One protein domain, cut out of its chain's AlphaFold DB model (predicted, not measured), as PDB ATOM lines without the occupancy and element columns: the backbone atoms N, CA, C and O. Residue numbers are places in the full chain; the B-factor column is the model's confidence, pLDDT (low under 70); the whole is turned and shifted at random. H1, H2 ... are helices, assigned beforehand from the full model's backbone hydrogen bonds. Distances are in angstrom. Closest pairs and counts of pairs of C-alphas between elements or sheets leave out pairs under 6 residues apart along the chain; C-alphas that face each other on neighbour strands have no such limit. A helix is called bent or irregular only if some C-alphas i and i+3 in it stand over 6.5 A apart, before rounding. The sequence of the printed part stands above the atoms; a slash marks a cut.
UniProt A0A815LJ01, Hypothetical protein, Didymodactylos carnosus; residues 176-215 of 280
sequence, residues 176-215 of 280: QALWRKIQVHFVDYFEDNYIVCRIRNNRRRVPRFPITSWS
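What this domain is: This is residues 176 to 215 of the 280 residues of the protein "Hypothetical protein" of Didymodactylos carnosus (UniProt A0A815LJ01). One long helix, H1, forms the shaft of a loose, flat T; past residue 195 the backbone swings out to one side in a long open loop, comes back past H1 near residue 207, and leads on the other side into the short helical turn H2, residues 211 to 214, just before the printed part stops at residue 215. Residues 198 to 203, the tip of the loop, and residues 176 to 187 of H1 stick out free. The printed part has 40 residues, with two named helices in the order H1, H2 and no named strand, and the class is all helix. The whole is loose, with a radius of gyration of the C-alphas of 12.8 A and spans of 36 by 30 by 10 A.

How they stand to each other: H1, residues 176 to 195, has a kink of 28 degrees near residue 189. It is irregular, but only just: C-alphas 192 and 195 are 6.54 A apart. H2, residues 211 to 214, is close to H1 but not clearly touching it; their closest C-alphas, those of Tyr 194 and Ile 211, are 7.2 A apart. Their centres are 20.6 A apart. In H1 every O i to N i+4 pair is within hydrogen-bond range; H2 is too short for such a pair, and its 1 O i to N i+3 pair is within range.

Where its parts are: H1 begins at C-alpha 176, at (16.035, -33.447, -2.697), and ends at C-alpha 195, at (40.690, -34.246, -14.281), a length of 27.3 A. H2 ends at C-alpha 214, at (45.365, -42.728, -8.488), 5.3 A from C-alpha 211.

The domain as a whole: The two C-alphas farthest apart, those of Gln 176 and Asn 201, are 38.0 A apart. The printed part has no cut. The link from H1 to H2, residues 196 to 210, is long. The mean pLDDT of the printed part is 70.7, and residues 196 to 206 and 211 to 214 are under 70.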
ATOM      1  N   GLN A 176      15.800 -33.263  -1.262       79.06
ATOM      2  CA  GLN A 176      16.035 -33.447  -2.697       79.06
ATOM      3  C   GLN A 176      16.599 -32.196  -3.378       79.06
ATOM      4  O   GLN A 176      17.484 -32.294  -4.230       79.06
ATOM      5  N   ALA A 177      16.075 -31.013  -3.046       80.50
ATOM      6  CA  ALA A 177      16.571 -29.750  -3.584       80.50
ATOM      7  C   ALA A 177      18.032 -29.512  -3.180       80.50
ATOM      8  O   ALA A 177      18.861 -29.203  -4.039       80.50
ATOM      9  N   LEU A 178      18.353 -29.747  -1.905       81.06
ATOM     10  CA  LEU A 178      19.711 -29.655  -1.384       81.06
ATOM     11  C   LEU A 178      20.662 -30.609  -2.122       81.06
ATOM     12  O   LEU A 178      21.719 -30.189  -2.589       81.06
ATOM     13  N   TRP A 179      20.258 -31.868  -2.307       80.75
ATOM     14  CA  TRP A 179      21.075 -32.868  -2.993       80.75
ATOM     15  C   TRP A 179      21.387 -32.498  -4.449       80.75
ATOM     16  O   TRP A 179      22.536 -32.592  -4.878       80.75
ATOM     17  N   ARG A 180      20.396 -32.001  -5.203       79.75
ATOM     18  CA  ARG A 180      20.601 -31.538  -6.590       79.75
ATOM     19  C   ARG A 180      21.641 -30.421  -6.683       79.75
ATOM     20  O   ARG A 180      22.452 -30.417  -7.602       79.75
ATOM     21  N   LYS A 181      21.632 -29.483  -5.729       77.75
ATOM     22  CA  LYS A 181      22.610 -28.386  -5.685       77.75
ATOM     23  C   LYS A 181      24.010 -28.879  -5.347       77.75
ATOM     24  O   LYS A 181      24.962 -28.466  -5.999       77.75
ATOM     25  N   ILE A 182      24.123 -29.799  -4.389       81.44
ATOM     26  CA  ILE A 182      25.403 -30.425  -4.038       81.44
ATOM     27  C   ILE A 182      26.021 -31.120  -5.260       81.44
ATOM     28  O   ILE A 182      27.215 -30.966  -5.494       81.44
ATOM     29  N   GLN A 183      25.226 -31.824  -6.073       77.19
ATOM     30  CA  GLN A 183      25.734 -32.540  -7.250       77.19
ATOM     31  C   GLN A 183      26.371 -31.630  -8.307       77.19
ATOM     32  O   GLN A 183      27.420 -31.981  -8.835       77.19
ATOM     33  N   VAL A 184      25.777 -30.469  -8.601       71.81
ATOM     34  CA  VAL A 184      26.325 -29.536  -9.605       71.81
ATOM     35  C   VAL A 184      27.694 -29.017  -9.163       71.81
ATOM     36  O   VAL A 184      28.672 -29.150  -9.888       71.81
ATOM     37  N   HIS A 185      27.787 -28.524  -7.927       73.12
ATOM     38  CA  HIS A 185      29.042 -27.989  -7.398       73.12
ATOM     39  C   HIS A 185      30.106 -29.064  -7.169       73.12
ATOM     40  O   HIS A 185      31.298 -28.780  -7.255       73.12
ATOM     41  N   PHE A 186      29.692 -30.303  -6.893       76.56
ATOM     42  CA  PHE A 186      30.616 -31.420  -6.769       76.56
ATOM     43  C   PHE A 186      31.277 -31.777  -8.104       76.56
ATOM     44  O   PHE A 186      32.459 -32.100  -8.104       76.56
ATOM     45  N   VAL A 187      30.556 -31.717  -9.229       72.00
ATOM     46  CA  VAL A 187      31.125 -32.020 -10.555       72.00
ATOM     47  C   VAL A 187      32.130 -30.953 -10.976       72.00
ATOM     48  O   VAL A 187      33.234 -31.313 -11.378       72.00
ATOM     49  N   ASP A 188      31.798 -29.672 -10.791       74.06
ATOM     50  CA  ASP A 188      32.733 -28.567 -11.049       74.06
ATOM     51  C   ASP A 188      33.994 -28.717 -10.182       74.06
ATOM     52  O   ASP A 188      35.123 -28.691 -10.671       74.06
ATOM     53  N   TYR A 189      33.803 -28.997  -8.887       75.25
ATOM     54  CA  TYR A 189      34.895 -29.333  -7.980       75.25
ATOM     55  C   TYR A 189      35.695 -30.546  -8.478       75.25
ATOM     56  O   TYR A 189      36.923 -30.528  -8.435       75.25
ATOM     57  N   PHE A 190      35.045 -31.602  -8.963       75.38
ATOM     58  CA  PHE A 190      35.727 -32.815  -9.397       75.38
ATOM     59  C   PHE A 190      36.573 -32.589 -10.660       75.38
ATOM     60  O   PHE A 190      37.728 -33.017 -10.701       75.38
ATOM     61  N   GLU A 191      36.053 -31.872 -11.659       72.00
ATOM     62  CA  GLU A 191      36.817 -31.507 -12.858       72.00
ATOM     63  C   GLU A 191      38.038 -30.651 -12.513       72.00
ATOM     64  O   GLU A 191      39.151 -30.971 -12.948       72.00
ATOM     65  N   ASP A 192      37.850 -29.622 -11.680       71.62
ATOM     66  CA  ASP A 192      38.920 -28.706 -11.281       71.62
ATOM     67  C   ASP A 192      40.007 -29.391 -10.446       71.62
ATOM     68  O   ASP A 192      41.197 -29.070 -10.544       71.62
ATOM     69  N   ASN A 193      39.612 -30.343  -9.599       72.44
ATOM     70  CA  ASN A 193      40.521 -30.956  -8.642       72.44
ATOM     71  C   ASN A 193      41.142 -32.263  -9.151       72.44
ATOM     72  O   ASN A 193      42.246 -32.568  -8.711       72.44
ATOM     73  N   TYR A 194      40.513 -33.017 -10.060       76.44
ATOM     74  CA  TYR A 194      40.947 -34.388 -10.384       76.44
ATOM     75  C   TYR A 194      41.202 -34.656 -11.883       76.44
ATOM     76  O   TYR A 194      42.005 -35.534 -12.184       76.44
ATOM     77  N   ILE A 195      40.597 -33.923 -12.835       70.25
ATOM     78  CA  ILE A 195      40.690 -34.246 -14.281       70.25
ATOM     79  C   ILE A 195      41.623 -33.281 -15.035       70.25
ATOM     80  O   ILE A 195      42.798 -33.598 -15.162       70.25
ATOM     81  N   VAL A 196      41.143 -32.143 -15.554       67.44
ATOM     82  CA  VAL A 196      41.908 -31.065 -16.238       67.44
ATOM     83  C   VAL A 196      40.944 -29.890 -16.491       67.44
ATOM     84  O   VAL A 196      39.894 -30.087 -17.097       67.44
ATOM     85  N   CYS A 197      41.328 -28.652 -16.151       61.16
ATOM     86  CA  CYS A 197      40.537 -27.445 -16.448       61.16
ATOM     87  C   CYS A 197      40.602 -27.055 -17.943       61.16
ATOM     88  O   CYS A 197      41.694 -26.881 -18.499       61.16
ATOM     89  N   ARG A 198      39.453 -26.837 -18.601       54.09
ATOM     90  CA  ARG A 198      39.393 -26.209 -19.939       54.09
ATOM     91  C   ARG A 198      39.727 -24.718 -19.844       54.09
ATOM     92  O   ARG A 198      39.085 -23.984 -19.103       54.09
ATOM     93  N   ILE A 199      40.663 -24.248 -20.668       58.41
ATOM     94  CA  ILE A 199      40.902 -22.817 -20.894       58.41
ATOM     95  C   ILE A 199      40.685 -22.506 -22.381       58.41
ATOM     96  O   ILE A 199      41.111 -23.255 -23.265       58.41
ATOM     97  N   ARG A 200      40.025 -21.378 -22.661       50.41
ATOM     98  CA  ARG A 200      39.901 -20.793 -24.004       50.41
ATOM     99  C   ARG A 200      41.319 -20.500 -24.534       50.41
ATOM    100  O   ARG A 200      42.071 -19.810 -23.858       50.41
ATOM    101  N   ASN A 201      41.678 -21.034 -25.707       56.16
ATOM    102  CA  ASN A 201      43.021 -21.013 -26.344       56.16
ATOM    103  C   ASN A 201      43.937 -22.233 -26.093       56.16
ATOM    104  O   ASN A 201      45.157 -22.125 -26.200       56.16
ATOM    105  N   ASN A 202      43.367 -23.417 -25.842       54.97
ATOM    106  CA  ASN A 202      44.055 -24.709 -26.013       54.97
ATOM    107  C   ASN A 202      45.250 -24.989 -25.064       54.97
ATOM    108  O   ASN A 202      46.069 -25.862 -25.348       54.97
ATOM    109  N   ARG A 203      45.357 -24.297 -23.918       61.00
ATOM    110  CA  ARG A 203      46.354 -24.594 -22.864       61.00
ATOM    111  C   ARG A 203      45.736 -25.453 -21.753       61.00
ATOM    112  O   ARG A 203      44.632 -25.158 -21.305       61.00
ATOM    113  N   ARG A 204      46.444 -26.500 -21.302       62.31
ATOM    114  CA  ARG A 204      46.002 -27.434 -20.240       62.31
ATOM    115  C   ARG A 204      46.782 -27.201 -18.935       62.31
ATOM    116  O   ARG A 204      48.002 -27.068 -18.988       62.31
ATOM    117  N   ARG A 205      46.097 -27.177 -17.780       67.12
ATOM    118  CA  ARG A 205      46.686 -27.138 -16.417       67.12
ATOM    119  C   ARG A 205      46.587 -28.525 -15.755       67.12
ATOM    120  O   ARG A 205      45.629 -29.245 -16.019       67.12
ATOM    121  N   VAL A 206      47.552 -28.882 -14.901       69.81
ATOM    122  CA  VAL A 206      47.549 -30.125 -14.096       69.81
ATOM    123  C   VAL A 206      46.528 -30.009 -12.946       69.81
ATOM    124  O   VAL A 206      46.519 -28.968 -12.284       69.81
ATOM    125  N   PRO A 207      45.675 -31.024 -12.702       77.31
ATOM    126  CA  PRO A 207      44.673 -31.005 -11.630       77.31
ATOM    127  C   PRO A 207      45.313 -31.053 -10.232       77.31
ATOM    128  O   PRO A 207      46.458 -31.479 -10.071       77.31
ATOM    129  N   ARG A 208      44.557 -30.643  -9.204       74.31
ATOM    130  CA  ARG A 208      45.006 -30.626  -7.796       74.31
ATOM    131  C   ARG A 208      45.435 -32.003  -7.273       74.31
ATOM    132  O   ARG A 208      46.365 -32.081  -6.477       74.31
ATOM    133  N   PHE A 209      44.770 -33.061  -7.723       79.25
ATOM    134  CA  PHE A 209      45.062 -34.460  -7.430       79.25
ATOM    135  C   PHE A 209      45.401 -35.174  -8.745       79.25
ATOM    136  O   PHE A 209      44.503 -35.654  -9.442       79.25
ATOM    137  N   PRO A 210      46.690 -35.212  -9.122       71.69
ATOM    138  CA  PRO A 210      47.130 -35.736 -10.409       71.69
ATOM    139  C   PRO A 210      46.775 -37.207 -10.600       71.69
ATOM    140  O   PRO A 210      46.866 -37.994  -9.662       71.69
ATOM    141  N   ILE A 211      46.478 -37.598 -11.841       66.81
ATOM    142  CA  ILE A 211      46.142 -38.984 -12.218       66.81
ATOM    143  C   ILE A 211      47.208 -39.996 -11.757       66.81
ATOM    144  O   ILE A 211      46.894 -41.136 -11.433       66.81
ATOM    145  N   THR A 212      48.475 -39.586 -11.648       69.88
ATOM    146  CA  THR A 212      49.565 -40.436 -11.140       69.88
ATOM    147  C   THR A 212      49.370 -40.870  -9.686       69.88
ATOM    148  O   THR A 212      49.824 -41.945  -9.307       69.88
ATOM    149  N   SER A 213      48.654 -40.077  -8.886       67.69
ATOM    150  CA  SER A 213      48.298 -40.412  -7.501       67.69
ATOM    151  C   SER A 213      47.151 -41.423  -7.385       67.69
ATOM    152  O   SER A 213      46.871 -41.894  -6.286       67.69
ATOM    153  N   TRP A 214      46.486 -41.779  -8.491       68.56
ATOM    154  CA  TRP A 214      45.365 -42.728  -8.488       68.56
ATOM    155  C   TRP A 214      45.824 -44.191  -8.498       68.56
ATOM    156  O   TRP A 214      45.035 -45.093  -8.221       68.56
ATOM    157  N   SER A 215      47.092 -44.446  -8.833       72.12
ATOM    158  CA  SER A 215      47.613 -45.807  -8.918       72.12
ATOM    159  C   SER A 215      47.811 -46.410  -7.528       72.12
ATOM    160  O   SER A 215      48.593 -45.916  -6.721       72.12
TER     161      SER A 215